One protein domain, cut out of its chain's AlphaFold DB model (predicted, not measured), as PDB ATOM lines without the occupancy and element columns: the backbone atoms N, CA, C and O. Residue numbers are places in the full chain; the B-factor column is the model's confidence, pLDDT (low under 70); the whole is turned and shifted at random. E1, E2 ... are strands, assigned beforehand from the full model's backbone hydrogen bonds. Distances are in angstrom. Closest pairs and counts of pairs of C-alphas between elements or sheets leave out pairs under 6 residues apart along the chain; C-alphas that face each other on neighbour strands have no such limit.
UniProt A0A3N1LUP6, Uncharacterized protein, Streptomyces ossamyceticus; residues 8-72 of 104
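What this domain is: This is residues 8 to 72 of the 104 residues of an uncharacterized protein of Streptomyces ossamyceticus (UniProt A0A3N1LUP6). There is little regular structure here: a ribbon of two antiparallel strands, E1 and E2, is joined by a very large loop, residues 17 to 57, which first folds back beside the ribbon and then swings out past the ribbon's end around Ala 52. The printed part has 65 residues, 18 of them in the two named strands, E1 then E2, with no named helix; the class is all strand. The whole is loose, with a radius of gyration of the C-alphas of 13.6 A, and elongated, spanning 42 by 26 by 20 A.

Where its parts are: E1, residues 8 to 16, begins at C-alpha 8 (-34.321, 0.261, -0.150) and is 24.0 A long. E2, residues 58 to 66, is 25.7 A long and ends at C-alpha 66 (-35.679, 2.772, 5.764).

How they stand to each other: E1 and E2 form a hairpin, antiparallel at 158 degrees between their directions. C-alphas 12 and 62 face each other at 4.6 A. N 10 and O 63, 2.8 A, and N 59 and O 15, 2.8 A, are within hydrogen-bond range.

The domain as a whole: The two C-alphas farthest apart, those of Ala 52 and Ala 68, are 42.5 A apart. The printed part has no cut. The link from E1 to E2 is long, 41 residues. Mean pLDDT of the printed part is 85.3; residues 22 to 26 are under 70.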
ATOM      1  N   THR A   8     -34.938   1.265   0.722       95.25
ATOM      2  CA  THR A   8     -34.321   0.261  -0.150       95.25
ATOM      3  C   THR A   8     -35.031  -1.071   0.004       95.25
ATOM      4  O   THR A   8     -35.517  -1.401   1.087       95.25
ATOM      5  N   VAL A   9     -35.047  -1.853  -1.073       93.62
ATOM      6  CA  VAL A   9     -35.329  -3.286  -0.981       93.62
ATOM      7  C   VAL A   9     -34.025  -3.971  -0.605       93.62
ATOM      8  O   VAL A   9     -33.005  -3.758  -1.260       93.62
ATOM      9  N   VAL A  10     -34.054  -4.737   0.476       92.44
ATOM     10  CA  VAL A  10     -32.938  -5.573   0.923       92.44
ATOM     11  C   VAL A  10     -32.985  -6.906   0.187       92.44
ATOM     12  O   VAL A  10     -31.978  -7.349  -0.357       92.44
ATOM     13  N   GLU A  11     -34.174  -7.500   0.111       90.56
ATOM     14  CA  GLU A  11     -34.397  -8.811  -0.484       90.56
ATOM     15  C   GLU A  11     -35.828  -8.937  -1.023       90.56
ATOM     16  O   GLU A  11     -36.748  -8.250  -0.568       90.56
ATOM     17  N   TYR A  12     -36.003  -9.836  -1.992       90.38
ATOM     18  CA  TYR A  12     -37.303 -10.376  -2.367       90.38
ATOM     19  C   TYR A  12     -37.410 -11.829  -1.907       90.38
ATOM     20  O   TYR A  12     -36.522 -12.635  -2.190       90.38
ATOM     21  N   GLY A  13     -38.515 -12.153  -1.241       90.19
ATOM     22  CA  GLY A  13     -38.809 -13.499  -0.756       90.19
ATOM     23  C   GLY A  13     -40.041 -14.085  -1.431       90.19
ATOM     24  O   GLY A  13     -40.945 -13.342  -1.822       90.19
ATOM     25  N   ALA A  14     -40.078 -15.407  -1.557       91.25
ATOM     26  CA  ALA A  14     -41.288 -16.154  -1.870       91.25
ATOM     27  C   ALA A  14     -41.412 -17.325  -0.890       91.25
ATOM     28  O   ALA A  14     -40.551 -18.198  -0.888       91.25
ATOM     29  N   TYR A  15     -42.455 -17.337  -0.065       89.75
ATOM     30  CA  TYR A  15     -42.628 -18.338   0.996       89.75
ATOM     31  C   TYR A  15     -43.985 -19.013   0.865       89.75
ATOM     32  O   TYR A  15     -44.952 -18.380   0.427       89.75
ATOM     33  N   SER A  16     -44.066 -20.291   1.233       88.94
ATOM     34  CA  SER A  16     -45.337 -21.000   1.194       88.94
ATOM     35  C   SER A  16     -46.285 -20.525   2.302       88.94
ATOM     36  O   SER A  16     -45.879 -20.036   3.363       88.94
ATOM     37  N   ARG A  17     -47.588 -20.662   2.057       85.62
ATOM     38  CA  ARG A  17     -48.631 -20.395   3.045       85.62
ATOM     39  C   ARG A  17     -48.445 -21.269   4.282       85.62
ATOM     40  O   ARG A  17     -48.658 -20.791   5.390       85.62
ATOM     41  N   ASP A  18     -48.035 -22.516   4.092       84.38
ATOM     42  CA  ASP A  18     -47.872 -23.477   5.181       84.38
ATOM     43  C   ASP A  18     -46.672 -23.106   6.071       84.38
ATOM     44  O   ASP A  18     -46.795 -23.134   7.294       84.38
ATOM     45  N   ASP A  19     -45.569 -22.633   5.480       79.88
ATOM     46  CA  ASP A  19     -44.380 -22.153   6.212       79.88
ATOM     47  C   ASP A  19     -44.637 -20.857   6.987       79.88
ATOM     48  O   ASP A  19     -43.957 -20.546   7.964       79.88
ATOM     49  N   THR A  20     -45.615 -20.078   6.532       73.44
ATOM     50  CA  THR A  20     -46.021 -18.817   7.163       73.44
ATOM     51  C   THR A  20     -47.213 -18.985   8.106       73.44
ATOM     52  O   THR A  20     -47.738 -17.987   8.594       73.44
ATOM     53  N   GLU A  21     -47.668 -20.221   8.351       73.88
ATOM     54  CA  GLU A  21     -48.875 -20.537   9.134       73.88
ATOM     55  C   GLU A  21     -50.129 -19.767   8.653       73.88
ATOM     56  O   GLU A  21     -51.060 -19.497   9.411       73.88
ATOM     57  N   GLY A  22     -50.159 -19.383   7.371       66.25
ATOM     58  CA  GLY A  22     -51.224 -18.584   6.766       66.25
ATOM     59  C   GLY A  22     -51.230 -17.099   7.142       66.25
ATOM     60  O   GLY A  22     -52.228 -16.418   6.889       66.25
ATOM     61  N   LEU A  23     -50.157 -16.579   7.744       59.31
ATOM     62  CA  LEU A  23     -50.087 -15.189   8.187       59.31
ATOM     63  C   LEU A  23     -49.841 -14.225   7.024       59.31
ATOM     64  O   LEU A  23     -48.923 -14.374   6.216       59.31
ATOM     65  N   ALA A  24     -50.686 -13.195   6.969       56.72
ATOM     66  CA  ALA A  24     -50.600 -12.146   5.972       56.72
ATOM     67  C   ALA A  24     -49.344 -11.293   6.184       56.72
ATOM     68  O   ALA A  24     -49.032 -10.824   7.278       56.72
ATOM     69  N   LEU A  25     -48.648 -11.075   5.081       63.41
ATOM     70  CA  LEU A  25     -47.450 -10.258   4.990       63.41
ATOM     71  C   LEU A  25     -47.815  -8.780   5.120       63.41
ATOM     72  O   LEU A  25     -48.927  -8.415   4.745       63.41
ATOM     73  N   LEU A  26     -46.855  -7.964   5.587       66.81
ATOM     74  CA  LEU A  26     -46.944  -6.556   6.050       66.81
ATOM     75  C   LEU A  26     -46.783  -6.388   7.576       66.81
ATOM     76  O   LEU A  26     -47.459  -5.575   8.205       66.81
ATOM     77  N   VAL A  27     -45.855  -7.132   8.176       72.00
ATOM     78  CA  VAL A  27     -45.474  -7.005   9.590       72.00
ATOM     79  C   VAL A  27     -44.075  -6.406   9.719       72.00
ATOM     80  O   VAL A  27     -43.258  -6.516   8.804       72.00
ATOM     81  N   LEU A  28     -43.812  -5.729  10.839       76.44
ATOM     82  CA  LEU A  28     -42.472  -5.245  11.163       76.44
ATOM     83  C   LEU A  28     -41.630  -6.395  11.722       76.44
ATOM     84  O   LEU A  28     -42.123  -7.204  12.507       76.44
ATOM     85  N   GLU A  29     -40.358  -6.432  11.333       75.56
ATOM     86  CA  GLU A  29     -39.399  -7.423  11.822       75.56
ATOM     87  C   GLU A  29     -39.333  -7.443  13.356       75.56
ATOM     88  O   GLU A  29     -39.185  -6.399  13.997       75.56
ATOM     89  N   GLY A  30     -39.455  -8.641  13.937       76.62
ATOM     90  CA  GLY A  30     -39.431  -8.861  15.385       76.62
ATOM     91  C   GLY A  30     -40.777  -8.707  16.109       76.62
ATOM     92  O   GLY A  30     -40.811  -8.850  17.330       76.62
ATOM     93  N   GLU A  31     -41.882  -8.436  15.404       81.12
ATOM     94  CA  GLU A  31     -43.221  -8.431  16.014       81.12
ATOM     95  C   GLU A  31     -43.660  -9.856  16.438       81.12
ATOM     96  O   GLU A  31     -43.356 -10.820  15.734       81.12
ATOM     97  N   PRO A  32     -44.414 -10.032  17.548       75.56
ATOM     98  CA  PRO A  32     -44.701 -11.347  18.152       75.56
ATOM     99  C   PRO A  32     -45.387 -12.393  17.261       75.56
ATOM    100  O   PRO A  32     -45.408 -13.571  17.606       75.56
ATOM    101  N   HIS A  33     -45.985 -11.969  16.150       71.19
ATOM    102  CA  HIS A  33     -46.700 -12.828  15.206       71.19
ATOM    103  C   HIS A  33     -46.046 -12.835  13.824       71.19
ATOM    104  O   HIS A  33     -46.693 -13.172  12.842       71.19
ATOM    105  N   MET A  34     -44.787 -12.416  13.718       77.44
ATOM    106  CA  MET A  34     -44.046 -12.510  12.470       77.44
ATOM    107  C   MET A  34     -43.312 -13.856  12.392       77.44
ATOM    108  O   MET A  34     -42.547 -14.170  13.306       77.44
ATOM    109  N   PRO A  35     -43.489 -14.632  11.305       76.62
ATOM    110  CA  PRO A  35     -42.625 -15.769  11.022       76.62
ATOM    111  C   PRO A  35     -41.162 -15.329  10.909       76.62
ATOM    112  O   PRO A  35     -40.865 -14.278  10.339       76.62
ATOM    113  N   ASP A  36     -40.242 -16.149  11.411       80.38
ATOM    114  CA  ASP A  36     -38.805 -15.933  11.240       80.38
ATOM    115  C   ASP A  36     -38.409 -16.228   9.782       80.38
ATOM    116  O   ASP A  36     -38.092 -17.365   9.428       80.38
ATOM    117  N   LEU A  37     -38.498 -15.204   8.925       78.94
ATOM    118  CA  LEU A  37     -38.309 -15.320   7.474       78.94
ATOM    119  C   LEU A  37     -36.922 -15.848   7.086       78.94
ATOM    120  O   LEU A  37     -36.806 -16.508   6.055       78.94
ATOM    121  N   ASP A  38     -35.897 -15.608   7.911       81.75
ATOM    122  CA  ASP A  38     -34.530 -16.095   7.682       81.75
ATOM    123  C   ASP A  38     -34.419 -17.619   7.846       81.75
ATOM    124  O   ASP A  38     -33.462 -18.243   7.381       81.75
ATOM    125  N   ARG A  39     -35.397 -18.235   8.518       85.88
ATOM    126  CA  ARG A  39     -35.476 -19.685   8.725       85.88
ATOM    127  C   ARG A  39     -36.421 -20.384   7.757       85.88
ATOM    128  O   ARG A  39     -36.423 -21.615   7.737       85.88
ATOM    129  N   LEU A  40     -37.216 -19.633   6.998       86.56
ATOM    130  CA  LEU A  40     -38.130 -20.188   6.007       86.56
ATOM    131  C   LEU A  40     -37.399 -20.473   4.695       86.56
ATOM    132  O   LEU A  40     -36.452 -19.782   4.315       86.56
ATOM    133  N   GLU A  41     -37.866 -21.484   3.970       90.69
ATOM    134  CA  GLU A  41     -37.353 -21.765   2.636       90.69
ATOM    135  C   GLU A  41     -37.813 -20.679   1.655       90.69
ATOM    136  O   GLU A  41     -39.005 -20.440   1.459       90.69
ATOM    137  N   ASN A  42     -36.853 -19.982   1.045       91.00
ATOM    138  CA  ASN A  42     -37.144 -18.947   0.060       91.00
ATOM    139  C   ASN A  42     -37.234 -19.555  -1.353       91.00
ATOM    140  O   ASN A  42     -36.222 -19.767  -2.027       91.00
ATOM    141  N   HIS A  43     -38.459 -19.744  -1.840       92.25
ATOM    142  CA  HIS A  43     -38.788 -20.300  -3.155       92.25
ATOM    143  C   HIS A  43     -38.669 -19.290  -4.312       92.25
ATOM    144  O   HIS A  43     -39.093 -19.572  -5.430       92.25
ATOM    145  N   ILE A  44     -38.087 -18.097  -4.108       91.31
ATOM    146  CA  ILE A  44     -38.082 -17.023  -5.127       91.31
ATOM    147  C   ILE A  44     -37.393 -17.414  -6.446       91.31
ATOM    148  O   ILE A  44     -37.629 -16.802  -7.488       91.31
ATOM    149  N   LYS A  45     -36.519 -18.428  -6.416       92.38
ATOM    150  CA  LYS A  45     -35.795 -18.941  -7.592       92.38
ATOM    151  C   LYS A  45     -36.537 -20.066  -8.316       92.38
ATOM    152  O   LYS A  45     -36.074 -20.507  -9.370       92.38
ATOM    153  N   GLU A  46     -37.656 -20.522  -7.773       91.88
ATOM    154  CA  GLU A  46     -38.420 -21.645  -8.295       91.88
ATOM    155  C   GLU A  46     -39.602 -21.155  -9.137       91.88
ATOM    156  O   GLU A  46     -40.252 -20.159  -8.807       91.88
ATOM    157  N   PRO A  47     -39.907 -21.822 -10.261       89.25
ATOM    158  CA  PRO A  47     -41.095 -21.493 -11.027       89.25
ATOM    159  C   PRO A  47     -42.354 -21.932 -10.269       89.25
ATOM    160  O   PRO A  47     -42.542 -23.115  -9.995       89.25
ATOM    161  N   VAL A  48     -43.265 -20.993 -10.023       90.56
ATOM    162  CA  VAL A  48     -44.585 -21.285  -9.448       90.56
ATOM    163  C   VAL A  48     -45.610 -21.464 -10.566       90.56
ATOM    164  O   VAL A  48     -45.800 -20.578 -11.403       90.56
ATOM    165  N   VAL A  49     -46.294 -22.610 -10.579       92.62
ATOM    166  CA  VAL A  49     -47.369 -22.906 -11.534       92.62
ATOM    167  C   VAL A  49     -48.710 -22.768 -10.831       92.62
ATOM    168  O   VAL A  49     -49.014 -23.529  -9.919       92.62
ATOM    169  N   VAL A  50     -49.531 -21.824 -11.290       92.19
ATOM    170  CA  VAL A  50     -50.878 -21.600 -10.750       92.19
ATOM    171  C   VAL A  50     -51.912 -22.170 -11.726       92.19
ATOM    172  O   VAL A  50     -52.019 -21.673 -12.855       92.19
ATOM    173  N   PRO A  51     -52.669 -23.219 -11.347       92.00
ATOM    174  CA  PRO A  51     -53.732 -23.752 -12.185       92.00
ATOM    175  C   PRO A  51     -54.827 -22.717 -12.453       92.00
ATOM    176  O   PRO A  51     -55.083 -21.809 -11.662       92.00
ATOM    177  N   ALA A  52     -55.535 -22.877 -13.571       90.44
ATOM    178  CA  ALA A  52     -56.659 -22.007 -13.882       90.44
ATOM    179  C   ALA A  52     -57.717 -22.050 -12.764       90.44
ATOM    180  O   ALA A  52     -58.136 -23.130 -12.349       90.44
ATOM    181  N   ARG A  53     -58.193 -20.864 -12.349       90.69
ATOM    182  CA  ARG A  53     -59.206 -20.665 -11.291       90.69
ATOM    183  C   ARG A  53     -58.765 -21.090  -9.886       90.69
ATOM    184  O   ARG A  53     -59.621 -21.254  -9.024       90.69
ATOM    185  N   GLN A  54     -57.467 -21.263  -9.666       92.38
ATOM    186  CA  GLN A  54     -56.901 -21.492  -8.343       92.38
ATOM    187  C   GLN A  54     -56.042 -20.301  -7.923       92.38
ATOM    188  O   GLN A  54     -55.615 -19.501  -8.763       92.38
ATOM    189  N   GLU A  55     -55.828 -20.178  -6.620       88.19
ATOM    190  CA  GLU A  55     -54.863 -19.253  -6.038       88.19
ATOM    191  C   GLU A  55     -53.501 -19.932  -5.873       88.19
ATOM    192  O   GLU A  55     -53.384 -21.154  -5.955       88.19
ATOM    193  N   SER A  56     -52.454 -19.128  -5.701       88.56
ATOM    194  CA  SER A  56     -51.139 -19.644  -5.343       88.56
ATOM    195  C   SER A  56     -51.040 -19.753  -3.828       88.56
ATOM    196  O   SER A  56     -51.403 -18.811  -3.132       88.56
ATOM    197  N   ASP A  57     -50.462 -20.849  -3.342       89.44
ATOM    198  CA  ASP A  57     -50.049 -20.978  -1.943       89.44
ATOM    199  C   ASP A  57     -48.682 -20.318  -1.678       89.44
ATOM    200  O   ASP A  57     -48.119 -20.502  -0.608       89.44
ATOM    201  N   ILE A  58     -48.116 -19.576  -2.637       90.19
ATOM    202  CA  ILE A  58     -46.860 -18.840  -2.471       90.19
ATOM    203  C   ILE A  58     -47.162 -17.360  -2.290       90.19
ATOM    204  O   ILE A  58     -47.777 -16.720  -3.149       90.19
ATOM    205  N   TYR A  59     -46.647 -16.794  -1.208       87.38
ATOM    206  CA  TYR A  59     -46.671 -15.365  -0.987       87.38
ATOM    207  C   TYR A  59     -45.339 -14.711  -1.353       87.38
ATOM    208  O   TYR A  59     -44.277 -15.188  -0.966       87.38
ATOM    209  N   TYR A  60     -45.398 -13.577  -2.057       88.06
ATOM    210  CA  TYR A  60     -44.223 -12.805  -2.471       88.06
ATOM    211  C   TYR A  60     -44.041 -11.561  -1.599       88.06
ATOM    212  O   TYR A  60     -44.984 -10.795  -1.395       88.06
ATOM    213  N   LEU A  61     -42.815 -11.335  -1.123       87.06
ATOM    214  CA  LEU A  61     -42.456 -10.258  -0.203       87.06
ATOM    215  C   LEU A  61     -41.350  -9.388  -0.782       87.06
ATOM    216  O   LEU A  61     -40.478  -9.857  -1.512       87.06
ATOM    217  N   ALA A  62     -41.330  -8.135  -0.338       89.19
ATOM    218  CA  ALA A  62     -40.144  -7.296  -0.371       89.19
ATOM    219  C   ALA A  62     -39.735  -6.967   1.069       89.19
ATOM    220  O   ALA A  62     -40.520  -6.372   1.808       89.19
ATOM    221  N   HIS A  63     -38.507  -7.309   1.453       89.38
ATOM    222  CA  HIS A  63     -37.916  -6.842   2.701       89.38
ATOM    223  C   HIS A  63     -37.459  -5.396   2.491       89.38
ATOM    224  O   HIS A  63     -36.523  -5.123   1.733       89.38
ATOM    225  N   LEU A  64     -38.156  -4.455   3.126       91.25
ATOM    226  CA  LEU A  64     -37.887  -3.027   3.011       91.25
ATOM    227  C   LEU A  64     -37.098  -2.505   4.204       91.25
ATOM    228  O   LEU A  64     -37.415  -2.793   5.352       91.25
ATOM    229  N   LYS A  65     -36.120  -1.648   3.920       90.94
ATOM    230  CA  LYS A  65     -35.347  -0.932   4.934       90.94
ATOM    231  C   LYS A  65     -35.431   0.568   4.704       90.94
ATOM    232  O   LYS A  65     -35.151   1.048   3.605       90.94
ATOM    233  N   ILE A  66     -35.760   1.310   5.760       92.75
ATOM    234  CA  ILE A  66     -35.679   2.772   5.764       92.75
ATOM    235  C   ILE A  66     -34.200   3.178   5.857       92.75
ATOM    236  O   ILE A  66     -33.490   2.776   6.778       92.75
ATOM    237  N   THR A  67     -33.735   3.975   4.900       94.81
ATOM    238  CA  THR A  67     -32.373   4.533   4.837       94.81
ATOM    239  C   THR A  67     -32.338   6.034   5.133       94.81
ATOM    240  O   THR A  67     -31.315   6.546   5.578       94.81
ATOM    241  N   ALA A  68     -33.455   6.733   4.929       94.62
ATOM    242  CA  ALA A  68     -33.702   8.126   5.305       94.62
ATOM    243  C   ALA A  68     -35.225   8.342   5.422       94.62
ATOM    244  O   ALA A  68     -35.967   7.500   4.919       94.62
ATOM    245  N   PRO A  69     -35.724   9.428   6.044       94.44
ATOM    246  CA  PRO A  69     -37.160   9.698   6.089       94.44
ATOM    247  C   PRO A  69     -37.773   9.681   4.677       94.44
ATOM    248  O   PRO A  69     -37.365  10.498   3.845       94.44
ATOM    249  N   PRO A  70     -38.698   8.750   4.384       93.50
ATOM    250  CA  PRO A  70     -39.284   8.643   3.057       93.50
ATOM    251  C   PRO A  70     -40.262   9.788   2.802       93.50
ATOM    252  O   PRO A  70     -40.978  10.232   3.700       93.50
ATOM    253  N   ASP A  71     -40.278  10.273   1.564       91.62
ATOM    254  CA  ASP A  71     -41.162  11.347   1.103       91.62
ATOM    255  C   ASP A  71     -42.444  10.827   0.436       91.62
ATOM    256  O   ASP A  71     -43.372  11.602   0.201       91.62
ATOM    257  N   GLN A  72     -42.503   9.526   0.134       94.19
ATOM    258  CA  GLN A  72     -43.609   8.844  -0.540       94.19
ATOM    259  C   GLN A  72     -43.702   7.378  -0.079       94.19
ATOM    260  O   GLN A  72     -42.753   6.842   0.496       94.19
TER     261      GLN A  72